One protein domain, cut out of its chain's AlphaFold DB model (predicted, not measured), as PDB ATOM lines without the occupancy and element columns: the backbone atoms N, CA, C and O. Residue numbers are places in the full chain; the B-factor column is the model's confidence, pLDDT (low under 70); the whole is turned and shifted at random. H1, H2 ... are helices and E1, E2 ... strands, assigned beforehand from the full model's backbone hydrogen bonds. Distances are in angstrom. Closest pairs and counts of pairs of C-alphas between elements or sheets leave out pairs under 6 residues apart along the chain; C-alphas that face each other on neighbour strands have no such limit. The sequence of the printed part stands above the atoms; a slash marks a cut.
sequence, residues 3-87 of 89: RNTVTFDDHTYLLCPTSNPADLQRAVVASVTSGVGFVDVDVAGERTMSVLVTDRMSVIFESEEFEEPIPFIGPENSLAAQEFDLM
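Overview. This is residues 3 to 87 of the 89 residues of an uncharacterized protein of Labedella endophytica (UniProt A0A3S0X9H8). A small body, made of the three-stranded sheet E2 E1 E5, the two-stranded hairpin E3 E4 and the helix H1 that packs on both, has a long tail. The tail, residues 67 to 87, stands free, sticks out from the body and ends with the short helix H2. You will find 85 residues printed, with two named helices and five named strands in the order E1 E2 H1 E3 E4 E5 H2; both sheets are antiparallel and the class is mixed, helices and strands. The whole is extended, with a radius of gyration of the C-alphas of 21.4 A and spans of 74 by 19 by 18 A, a rod whose length the tail makes.

Arrangement. Begin at the inner strand E1, residues 3 to 8, between the edge strands E2, residues 11 to 14, and E5, residues 59 to 65. E1 and E5 are antiparallel at 166 degrees; look for N 3 and O 64, 2.8 A apart, and N 62 and O 5, 3.0 A apart, both within hydrogen-bond range. E1 and E2 form a hairpin at 157 degrees, with N 13 and O 6 at 2.8 A. H1, residues 21 to 33, is on this sheet at a height of 10.4 A, two layers with the helix on one face. It lies over E5 and only just over E1, on which 3 of its 13 C-alphas fall; on the local plane it runs along the strands, at 10 degrees to E5. The hairpin of E3, residues 36 to 43, and E4, residues 47 to 54, is antiparallel at 154 degrees, with N 41 and O 49 at 2.8 A. The closest C-alphas of H1 and E3 are those of Ser 31 and Gly 37, 4.4 A apart; of H1 and E4, those of Val 32 and Thr 54, 5.4 A. Between the sheets, the closest C-alphas of E2 and E3 are those of Leu 14 and Val 43, 5.6 A apart. H2, residues 79 to 85, is apart from H1 and not on the sheet E2 E1 E5. In H1 every O i to N i+4 pair is within hydrogen-bond range; in H2 1 of 3 is, and 1 of 4 O i to N i+3 pairs.

Along the chain. Find C-alpha 3 at (22.410, -82.783, 201.423); from there E1 runs 16.7 A. E2 measures 10.2 A. Find C-alpha 21 at (25.284, -87.964, 210.019), where H1 begins its 18.3 A. E3 measures 21.5 A, E4 22.1 A and E5 20.2 A. H2, 10.5 A, ends at C-alpha 85, (17.375, -89.187, 160.053).

Size, cuts and confidence. The C-alphas farthest apart are those of Gly 35 and Met 87, 74.1 A. Without the free stretch, the body spans 35 by 19 by 19 A. The printed part has no cut. The link from E5 to H2, 13 residues, is long. Residues 68 to 87 have pLDDT under 70, while the mean of the printed part is 84.7.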
ATOM      1  N   ARG A   3      21.430 -83.725 200.882       90.12
ATOM      2  CA  ARG A   3      22.410 -82.783 201.423       90.12
ATOM      3  C   ARG A   3      22.285 -82.787 202.936       90.12
ATOM      4  O   ARG A   3      21.206 -82.525 203.454       90.12
ATOM      5  N   ASN A   4      23.381 -83.068 203.632       94.75
ATOM      6  CA  ASN A   4      23.427 -82.986 205.087       94.75
ATOM      7  C   ASN A   4      24.356 -81.844 205.495       94.75
ATOM      8  O   ASN A   4      25.482 -81.756 205.003       94.75
ATOM      9  N   THR A   5      23.898 -80.992 206.400       96.00
ATOM     10  CA  THR A   5      24.697 -79.916 206.986       96.00
ATOM     11  C   THR A   5      24.737 -80.072 208.497       96.00
ATOM     12  O   THR A   5      23.815 -80.608 209.118       96.00
ATOM     13  N   VAL A   6      25.836 -79.618 209.087       96.06
ATOM     14  CA  VAL A   6      25.973 -79.468 210.532       96.06
ATOM     15  C   VAL A   6      26.370 -78.033 210.834       96.06
ATOM     16  O   VAL A   6      27.262 -77.485 210.186       96.06
ATOM     17  N   THR A   7      25.710 -77.425 211.806       96.69
ATOM     18  CA  THR A   7      26.031 -76.084 212.288       96.69
ATOM     19  C   THR A   7      26.551 -76.192 213.710       96.69
ATOM     20  O   THR A   7      25.850 -76.722 214.570       96.69
ATOM     21  N   PHE A   8      27.771 -75.707 213.937       94.81
ATOM     22  CA  PHE A   8      28.365 -75.534 215.263       94.81
ATOM     23  C   PHE A   8      28.350 -74.044 215.603       94.81
ATOM     24  O   PHE A   8      29.026 -73.253 214.939       94.81
ATOM     25  N   ASP A   9      27.557 -73.669 216.607       93.25
ATOM     26  CA  ASP A   9      27.205 -72.286 216.940       93.25
ATOM     27  C   ASP A   9      26.685 -71.524 215.703       93.25
ATOM     28  O   ASP A   9      25.546 -71.743 215.299       93.25
ATOM     29  N   ASP A  10      27.527 -70.707 215.065       93.56
ATOM     30  CA  ASP A  10      27.184 -69.899 213.882       93.56
ATOM     31  C   ASP A  10      27.897 -70.357 212.591       93.56
ATOM     32  O   ASP A  10      27.831 -69.686 211.559       93.56
ATOM     33  N   HIS A  11      28.610 -71.488 212.629       94.00
ATOM     34  CA  HIS A  11      29.374 -71.999 211.490       94.00
ATOM     35  C   HIS A  11      28.729 -73.254 210.914       94.00
ATOM     36  O   HIS A  11      28.767 -74.326 211.522       94.00
ATOM     37  N   THR A  12      28.166 -73.119 209.715       95.56
ATOM     38  CA  THR A  12      27.558 -74.224 208.972       95.56
ATOM     39  C   THR A  12      28.564 -74.884 208.041       95.56
ATOM     40  O   THR A  12      29.222 -74.228 207.231       95.56
ATOM     41  N   TYR A  13      28.623 -76.208 208.109       94.62
ATOM     42  CA  TYR A  13      29.470 -77.048 207.285       94.62
ATOM     43  C   TYR A  13      28.626 -78.039 206.494       94.62
ATOM     44  O   TYR A  13      27.698 -78.661 207.014       94.62
ATOM     45  N   LEU A  14      28.979 -78.208 205.224       94.94
ATOM     46  CA  LEU A  14      28.426 -79.251 204.374       94.94
ATOM     47  C   LEU A  14      29.147 -80.567 204.668       94.94
ATOM     48  O   LEU A  14      30.365 -80.635 204.511       94.94
ATOM     49  N   LEU A  15      28.409 -81.600 205.073       94.50
ATOM     50  CA  LEU A  15      28.981 -82.912 205.365       94.50
ATOM     51  C   LEU A  15      29.366 -83.649 204.081       94.50
ATOM     52  O   LEU A  15      28.744 -83.478 203.029       94.50
ATOM     53  N   CYS A  16      30.390 -84.495 204.180       92.75
ATOM     54  CA  CYS A  16      30.765 -85.385 203.093       92.75
ATOM     55  C   CYS A  16      29.588 -86.330 202.746       92.75
ATOM     56  O   CYS A  16      29.003 -86.918 203.658       92.75
ATOM     57  N   PRO A  17      29.231 -86.518 201.457       88.62
ATOM     58  CA  PRO A  17      28.097 -87.361 201.062       88.62
ATOM     59  C   PRO A  17      28.202 -88.823 201.511       88.62
ATOM     60  O   PRO A  17      27.184 -89.496 201.657       88.62
ATOM     61  N   THR A  18      29.423 -89.324 201.708       89.06
ATOM     62  CA  THR A  18      29.689 -90.698 202.153       89.06
ATOM     63  C   THR A  18      29.647 -90.850 203.671       89.06
ATOM     64  O   THR A  18      29.627 -91.975 204.165       89.06
ATOM     65  N   SER A  19      29.652 -89.743 204.419       87.44
ATOM     66  CA  SER A  19      29.654 -89.762 205.877       87.44
ATOM     67  C   SER A  19      28.238 -89.913 206.419       87.44
ATOM     68  O   SER A  19      27.278 -89.322 205.923       87.44
ATOM     69  N   ASN A  20      28.104 -90.717 207.472       89.88
ATOM     70  CA  ASN A  20      26.826 -90.963 208.118       89.88
ATOM     71  C   ASN A  20      26.564 -89.899 209.203       89.88
ATOM     72  O   ASN A  20      27.239 -89.908 210.237       89.88
ATOM     73  N   PRO A  21      25.564 -89.011 209.037       90.94
ATOM     74  CA  PRO A  21      25.284 -87.964 210.019       90.94
ATOM     75  C   PRO A  21      24.890 -88.527 211.394       90.94
ATOM     76  O   PRO A  21      25.141 -87.876 212.405       90.94
ATOM     77  N   ALA A  22      24.330 -89.742 211.465       92.38
ATOM     78  CA  ALA A  22      23.961 -90.364 212.737       92.38
ATOM     79  C   ALA A  22      25.184 -90.734 213.594       92.38
ATOM     80  O   ALA A  22      25.121 -90.658 214.823       92.38
ATOM     81  N   ASP A  23      26.298 -91.114 212.965       93.62
ATOM     82  CA  ASP A  23      27.528 -91.452 213.686       93.62
ATOM     83  C   ASP A  23      28.191 -90.190 214.244       93.62
ATOM     84  O   ASP A  23      28.582 -90.163 215.414       93.62
ATOM     85  N   LEU A  24      28.192 -89.105 213.464       94.19
ATOM     86  CA  LEU A  24      28.626 -87.789 213.934       94.19
ATOM     87  C   LEU A  24      27.767 -87.303 215.111       94.19
ATOM     88  O   LEU A  24      28.291 -86.857 216.130       94.19
ATOM     89  N   GLN A  25      26.446 -87.448 215.015       94.75
ATOM     90  CA  GLN A  25      25.527 -87.054 216.080       94.75
ATOM     91  C   GLN A  25      25.786 -87.833 217.381       94.75
ATOM     92  O   GLN A  25      25.795 -87.247 218.464       94.75
ATOM     93  N   ARG A  26      26.075 -89.139 217.290       95.50
ATOM     94  CA  ARG A  26      26.476 -89.958 218.448       95.50
ATOM     95  C   ARG A  26      27.792 -89.488 219.062       95.50
ATOM     96  O   ARG A  26      27.880 -89.413 220.285       95.50
ATOM     97  N   ALA A  27      28.788 -89.155 218.242       94.31
ATOM     98  CA  ALA A  27      30.082 -88.663 218.716       94.31
ATOM     99  C   ALA A  27      29.960 -87.312 219.444       94.31
ATOM    100  O   ALA A  27      30.556 -87.123 220.507       94.31
ATOM    101  N   VAL A  28      29.126 -86.405 218.922       94.44
ATOM    102  CA  VAL A  28      28.789 -85.127 219.570       94.44
ATOM    103  C   VAL A  28      28.121 -85.364 220.924       94.44
ATOM    104  O   VAL A  28      28.590 -84.844 221.934       94.44
ATOM    105  N   VAL A  29      27.076 -86.198 220.983       94.12
ATOM    106  CA  VAL A  29      26.367 -86.496 222.243       94.12
ATOM    107  C   VAL A  29      27.294 -87.141 223.273       94.12
ATOM    108  O   VAL A  29      27.256 -86.769 224.448       94.12
ATOM    109  N   ALA A  30      28.150 -88.075 222.853       93.94
ATOM    110  CA  ALA A  30      29.128 -88.703 223.734       93.94
ATOM    111  C   ALA A  30      30.105 -87.668 224.322       93.94
ATOM    112  O   ALA A  30      30.320 -87.661 225.533       93.94
ATOM    113  N   SER A  31      30.614 -86.755 223.487       92.75
ATOM    114  CA  SER A  31      31.553 -85.697 223.893       92.75
ATOM    115  C   SER A  31      30.934 -84.681 224.853       92.75
ATOM    116  O   SER A  31      31.569 -84.268 225.823       92.75
ATOM    117  N   VAL A  32      29.673 -84.303 224.624       91.69
ATOM    118  CA  VAL A  32      28.921 -83.435 225.544       91.69
ATOM    119  C   VAL A  32      28.658 -84.150 226.869       91.69
ATOM    120  O   VAL A  32      28.812 -83.555 227.932       91.69
ATOM    121  N   THR A  33      28.319 -85.442 226.832       91.44
ATOM    122  CA  THR A  33      28.054 -86.235 228.046       91.44
ATOM    123  C   THR A  33      29.308 -86.396 228.912       91.44
ATOM    124  O   THR A  33      29.205 -86.429 230.137       91.44
ATOM    125  N   SER A  34      30.502 -86.445 228.309       89.12
ATOM    126  CA  SER A  34      31.782 -86.427 229.032       89.12
ATOM    127  C   SER A  34      32.212 -85.032 229.512       89.12
ATOM    128  O   SER A  34      33.251 -84.906 230.157       89.12
ATOM    129  N   GLY A  35      31.434 -83.984 229.217       85.69
ATOM    130  CA  GLY A  35      31.674 -82.587 229.594       85.69
ATOM    131  C   GLY A  35      32.470 -81.789 228.558       85.69
ATOM    132  O   GLY A  35      32.219 -80.603 228.363       85.69
ATOM    133  N   VAL A  36      33.409 -82.432 227.868       91.88
ATOM    134  CA  VAL A  36      34.154 -81.862 226.739       91.88
ATOM    135  C   VAL A  36      34.737 -82.989 225.887       91.88
ATOM    136  O   VAL A  36      35.098 -84.042 226.418       91.88
ATOM    137  N   GLY A  37      34.863 -82.776 224.578       93.44
ATOM    138  CA  GLY A  37      35.533 -83.723 223.688       93.44
ATOM    139  C   GLY A  37      35.816 -83.143 222.308       93.44
ATOM    140  O   GLY A  37      35.172 -82.187 221.885       93.44
ATOM    141  N   PHE A  38      36.794 -83.718 221.610       95.12
ATOM    142  CA  PHE A  38      37.011 -83.434 220.194       95.12
ATOM    143  C   PHE A  38      36.225 -84.431 219.349       95.12
ATOM    144  O   PHE A  38      36.260 -85.632 219.613       95.12
ATOM    145  N   VAL A  39      35.539 -83.920 218.333       94.94
ATOM    146  CA  VAL A  39      34.800 -84.717 217.355       94.94
ATOM    147  C   VAL A  39      35.359 -84.423 215.974       94.94
ATOM    148  O   VAL A  39      35.438 -83.262 215.573       94.94
ATOM    149  N   ASP A  40      35.733 -85.474 215.255       95.44
ATOM    150  CA  ASP A  40      36.153 -85.362 213.865       95.44
ATOM    151  C   ASP A  40      34.927 -85.291 212.947       95.44
ATOM    152  O   ASP A  40      33.972 -86.061 213.077       95.44
ATOM    153  N   VAL A  41      34.953 -84.330 212.030       94.69
ATOM    154  CA  VAL A  41      33.868 -84.010 211.107       94.69
ATOM    155  C   VAL A  41      34.403 -84.066 209.688       94.69
ATOM    156  O   VAL A  41      35.253 -83.262 209.299       94.69
ATOM    157  N   ASP A  42      33.863 -84.988 208.902       94.75
ATOM    158  CA  ASP A  42      34.143 -85.076 207.474       94.75
ATOM    159  C   ASP A  42      33.234 -84.115 206.706       94.75
ATOM    160  O   ASP A  42      32.012 -84.291 206.626       94.75
ATOM    161  N   VAL A  43      33.839 -83.092 206.117       94.00
ATOM    162  CA  VAL A  43      33.151 -82.085 205.313       94.00
ATOM    163  C   VAL A  43      33.367 -82.327 203.822       94.00
ATOM    164  O   VAL A  43      34.285 -83.035 203.399       94.00
ATOM    165  N   ALA A  44      32.500 -81.741 203.002       90.44
ATOM    166  CA  ALA A  44      32.581 -81.852 201.554       90.44
ATOM    167  C   ALA A  44      33.959 -81.424 201.015       90.44
ATOM    168  O   ALA A  44      34.572 -80.461 201.486       90.44
ATOM    169  N   GLY A  45      34.430 -82.144 199.992       86.50
ATOM    170  CA  GLY A  45      35.783 -81.991 199.454       86.50
ATOM    171  C   GLY A  45      36.840 -82.846 200.160       86.50
ATOM    172  O   GLY A  45      38.011 -82.481 200.106       86.50
ATOM    173  N   GLU A  46      36.425 -83.942 200.813       80.50
ATOM    174  CA  GLU A  46      37.297 -84.942 201.459       80.50
ATOM    175  C   GLU A  46      38.236 -84.340 202.512       80.50
ATOM    176  O   GLU A  46      39.415 -84.680 202.614       80.50
ATOM    177  N   ARG A  47      37.711 -83.399 203.302       88.81
ATOM    178  CA  ARG A  47      38.453 -82.773 204.398       88.81
ATOM    179  C   ARG A  47      37.877 -83.229 205.722       88.81
ATOM    180  O   ARG A  47      36.665 -83.210 205.901       88.81
ATOM    181  N   THR A  48      38.755 -83.534 206.663       93.94
ATOM    182  CA  THR A  48      38.378 -83.796 208.051       93.94
ATOM    183  C   THR A  48      38.800 -82.608 208.906       93.94
ATOM    184  O   THR A  48      39.920 -82.107 208.778       93.94
ATOM    185  N   MET A  49      37.899 -82.138 209.763       94.19
ATOM    186  CA  MET A  49      38.190 -81.135 210.786       94.19
ATOM    187  C   MET A  49      37.888 -81.691 212.172       94.19
ATOM    188  O   MET A  49      36.871 -82.348 212.358       94.19
ATOM    189  N   SER A  50      38.732 -81.382 213.150       95.06
ATOM    190  CA  SER A  50      38.472 -81.718 214.551       95.06
ATOM    191  C   SER A  50      37.843 -80.516 215.251       95.06
ATOM    192  O   SER A  50      38.442 -79.441 215.306       95.06
ATOM    193  N   VAL A  51      36.642 -80.691 215.797       94.31
ATOM    194  CA  VAL A  51      35.885 -79.639 216.488       94.31
ATOM    195  C   VAL A  51      35.861 -79.934 217.982       94.31
ATOM    196  O   VAL A  51      35.514 -81.038 218.395       94.31
ATOM    197  N   LEU A  52      36.224 -78.945 218.803       94.62
ATOM    198  CA  LEU A  52      36.051 -79.025 220.253       94.62
ATOM    199  C   LEU A  52      34.578 -78.799 220.597       94.62
ATOM    200  O   LEU A  52      34.074 -77.687 220.458       94.62
ATOM    201  N   VAL A  53      33.910 -79.837 221.081       94.75
ATOM    202  CA  VAL A  53      32.508 -79.807 221.490       94.75
ATOM    203  C   VAL A  53      32.425 -79.701 223.013       94.75
ATOM    204  O   VAL A  53      33.111 -80.419 223.745       94.75
ATOM    205  N   THR A  54      31.570 -78.798 223.489       92.94
ATOM    206  CA  THR A  54      31.295 -78.571 224.917       92.94
ATOM    207  C   THR A  54      29.791 -78.583 225.173       92.94
ATOM    208  O   THR A  54      29.001 -78.455 224.240       92.94
ATOM    209  N   ASP A  55      29.389 -78.680 226.438       90.50
ATOM    210  CA  ASP A  55      27.988 -78.608 226.879       90.50
ATOM    211  C   ASP A  55      27.284 -77.268 226.591       90.50
ATOM    212  O   ASP A  55      26.061 -77.179 226.683       90.50
ATOM    213  N   ARG A  56      28.042 -76.228 226.226       92.00
ATOM    214  CA  ARG A  56      27.531 -74.892 225.881       92.00
ATOM    215  C   ARG A  56      27.406 -74.641 224.383       92.00
ATOM    216  O   ARG A  56      26.860 -73.608 224.008       92.00
ATOM    217  N   MET A  57      27.932 -75.537 223.552       92.81
ATOM    218  CA  MET A  57      27.925 -75.382 222.100       92.81
ATOM    219  C   MET A  57      26.564 -75.785 221.530       92.81
ATOM    220  O   MET A  57      26.051 -76.863 221.837       92.81
ATOM    221  N   SER A  58      25.995 -74.943 220.669       93.81
ATOM    222  CA  SER A  58      24.801 -75.309 219.905       93.81
ATOM    223  C   SER A  58      25.212 -76.152 218.702       93.81
ATOM    224  O   SER A  58      26.088 -75.752 217.937       93.81
ATOM    225  N   VAL A  59      24.581 -77.315 218.522       94.69
ATOM    226  CA  VAL A  59      24.822 -78.181 217.361       94.69
ATOM    227  C   VAL A  59      23.502 -78.503 216.676       94.69
ATOM    228  O   VAL A  59      22.618 -79.115 217.276       94.69
ATOM    229  N   ILE A  60      23.374 -78.107 215.410       95.88
ATOM    230  CA  ILE A  60      22.165 -78.307 214.601       95.88
ATOM    231  C   ILE A  60      22.513 -79.199 213.413       95.88
ATOM    232  O   ILE A  60      23.463 -78.926 212.685       95.88
ATOM    233  N   PHE A  61      21.734 -80.261 213.216       95.31
ATOM    234  CA  PHE A  61      21.836 -81.144 212.059       95.31
ATOM    235  C   PHE A  61      20.644 -80.906 211.146       95.31
ATOM    236  O   PHE A  61      19.498 -81.023 211.582       95.31
ATOM    237  N   GLU A  62      20.912 -80.631 209.876       94.94
ATOM    238  CA  GLU A  62      19.879 -80.444 208.866       94.94
ATOM    239  C   GLU A  62      20.097 -81.426 207.716       94.94
ATOM    240  O   GLU A  62      21.217 -81.822 207.379       94.94
ATOM    241  N   SER A  63      18.993 -81.890 207.146       92.69
ATOM    242  CA  SER A  63      18.982 -82.809 206.015       92.69
ATOM    243  C   SER A  63      17.959 -82.320 205.015       92.69
ATOM    244  O   SER A  63      16.788 -82.170 205.352       92.69
ATOM    245  N   GLU A  64      18.405 -82.106 203.789       91.31
ATOM    246  CA  GLU A  64      17.567 -81.649 202.694       91.31
ATOM    247  C   GLU A  64      17.636 -82.660 201.556       91.31
ATOM    248  O   GLU A  64      18.718 -83.036 201.091       91.31
ATOM    249  N   GLU A  65      16.473 -83.122 201.118       87.38
ATOM    250  CA  GLU A  65      16.343 -83.915 199.905       87.38
ATOM    251  C   GLU A  65      16.087 -82.975 198.732       87.38
ATOM    252  O   GLU A  65      15.192 -82.135 198.782       87.38
ATOM    253  N   PHE A  66      16.880 -83.116 197.676       81.31
ATOM    254  CA  PHE A  66      16.711 -82.358 196.445       81.31
ATOM    255  C   PHE A  66      16.671 -83.310 195.253       81.31
ATOM    256  O   PHE A  66      17.457 -84.263 195.159       81.31
ATOM    257  N   GLU A  67      15.741 -83.062 194.339       78.12
ATOM    258  CA  GLU A  67      15.715 -83.724 193.040       78.12
ATOM    259  C   GLU A  67      16.791 -83.087 192.157       78.12
ATOM    260  O   GLU A  67      16.896 -81.861 192.072       78.12
ATOM    261  N   GLU A  68      17.629 -83.907 191.518       65.81
ATOM    262  CA  GLU A  68      18.448 -83.390 190.424       65.81
ATOM    263  C   GLU A  68      17.493 -82.952 189.310       65.81
ATOM    264  O   GLU A  68      16.620 -83.740 188.928       65.81
ATOM    265  N   PRO A  69      17.617 -81.723 188.779       61.97
ATOM    266  CA  PRO A  69      16.855 -81.358 187.603       61.97
ATOM    267  C   PRO A  69      17.245 -82.328 186.490       61.97
ATOM    268  O   PRO A  69      18.404 -82.383 186.077       61.97
ATOM    269  N   ILE A  70      16.270 -83.110 186.023       69.62
ATOM    270  CA  ILE A  70      16.415 -83.937 184.826       69.62
ATOM    271  C   ILE A  70      16.898 -82.991 183.721       69.62
ATOM    272  O   ILE A  70      16.196 -82.009 183.449       69.62
ATOM    273  N   PRO A  71      18.080 -83.208 183.113       62.12
ATOM    274  CA  PRO A  71      18.494 -82.375 182.000       62.12
ATOM    275  C   PRO A  71      17.394 -82.468 180.946       62.12
ATOM    276  O   PRO A  71      17.029 -83.564 180.518       62.12
ATOM    277  N   PHE A  72      16.814 -81.325 180.582       61.78
ATOM    278  CA  PHE A  72      15.856 -81.262 179.491       61.78
ATOM    279  C   PHE A  72      16.596 -81.685 178.223       61.78
ATOM    280  O   PHE A  72      17.353 -80.912 177.637       61.78
ATOM    281  N   ILE A  73      16.420 -82.944 177.829       64.50
ATOM    282  CA  ILE A  73      16.834 -83.418 176.517       64.50
ATOM    283  C   ILE A  73      15.799 -82.844 175.553       64.50
ATOM    284  O   ILE A  73      14.744 -83.435 175.328       64.50
ATOM    285  N   GLY A  74      16.076 -81.642 175.045       64.44
ATOM    286  CA  GLY A  74      15.335 -81.087 173.919       64.44
ATOM    287  C   GLY A  74      15.342 -82.072 172.745       64.44
ATOM    288  O   GLY A  74      16.242 -82.918 172.655       64.44
ATOM    289  N   PRO A  75      14.345 -82.011 171.847       60.50
ATOM    290  CA  PRO A  75      14.244 -82.940 170.724       60.50
ATOM    291  C   PRO A  75      15.511 -82.958 169.855       60.50
ATOM    292  O   PRO A  75      15.813 -83.996 169.271       60.50
ATOM    293  N   GLU A  76      16.297 -81.874 169.831       60.38
ATOM    294  CA  GLU A  76      17.592 -81.815 169.142       60.38
ATOM    295  C   GLU A  76      18.690 -82.738 169.710       60.38
ATOM    296  O   GLU A  76      19.636 -83.062 168.996       60.38
ATOM    297  N   ASN A  77      18.569 -83.196 170.962       54.78
ATOM    298  CA  ASN A  77      19.553 -84.055 171.639       54.78
ATOM    299  C   ASN A  77      19.017 -85.467 171.940       54.78
ATOM    300  O   ASN A  77      19.656 -86.241 172.657       54.78
ATOM    301  N   SER A  78      17.841 -85.816 171.413       58.22
ATOM    302  CA  SER A  78      17.271 -87.155 171.556       58.22
ATOM    303  C   SER A  78      17.970 -88.138 170.612       58.22
ATOM    304  O   SER A  78      17.943 -87.958 169.395       58.22
ATOM    305  N   LEU A  79      18.534 -89.226 171.152       57.72
ATOM    306  CA  LEU A  79      19.056 -90.347 170.351       57.72
ATOM    307  C   LEU A  79      17.988 -90.910 169.394       57.72
ATOM    308  O   LEU A  79      18.303 -91.271 168.265       57.72
ATOM    309  N   ALA A  80      16.713 -90.873 169.794       57.81
ATOM    310  CA  ALA A  80      15.599 -91.294 168.946       57.81
ATOM    311  C   ALA A  80      15.354 -90.355 167.745       57.81
ATOM    312  O   ALA A  80      14.812 -90.792 166.733       57.81
ATOM    313  N   ALA A  81      15.750 -89.078 167.831       54.97
ATOM    314  CA  ALA A  81      15.695 -88.150 166.699       54.97
ATOM    315  C   ALA A  81      16.866 -88.376 165.724       54.97
ATOM    316  O   ALA A  81      16.686 -88.239 164.517       54.97
ATOM    317  N   GLN A  82      18.034 -88.787 166.231       55.94
ATOM    318  CA  GLN A  82      19.208 -89.104 165.408       55.94
ATOM    319  C   GLN A  82      19.050 -90.422 164.627       55.94
ATOM    320  O   GLN A  82      19.523 -90.519 163.497       55.94
ATOM    321  N   GLU A  83      18.346 -91.423 165.173       54.34
ATOM    322  CA  GLU A  83      18.079 -92.687 164.461       54.34
ATOM    323  C   GLU A  83      17.070 -92.541 163.308       54.34
ATOM    324  O   GLU A  83      17.140 -93.285 162.329       54.34
ATOM    325  N   PHE A  84      16.147 -91.575 163.383       56.06
ATOM    326  CA  PHE A  84      15.136 -91.371 162.339       56.06
ATOM    327  C   PHE A  84      15.721 -90.748 161.059       56.06
ATOM    328  O   PHE A  84      15.272 -91.080 159.963       56.06
ATOM    329  N   ASP A  85      16.744 -89.897 161.181       55.47
ATOM    330  CA  ASP A  85      17.375 -89.187 160.053       55.47
ATOM    331  C   ASP A  85      18.323 -90.095 159.234       55.47
ATOM    332  O   ASP A  85      18.505 -89.927 158.027       55.47
ATOM    333  N   LEU A  86      18.865 -91.141 159.871       58.31
ATOM    334  CA  LEU A  86      19.725 -92.147 159.231       58.31
ATOM    335  C   LEU A  86      18.951 -93.218 158.446       58.31
ATOM    336  O   LEU A  86      19.551 -93.927 157.642       58.31
ATOM    337  N   MET A  87      17.639 -93.363 158.664       54.84
ATOM    338  CA  MET A  87      16.809 -94.342 157.942       54.84
ATOM    339  C   MET A  87      16.247 -93.826 156.610       54.84
ATOM    340  O   MET A  87      15.731 -94.626 155.829       54.84
TER     341      MET A  87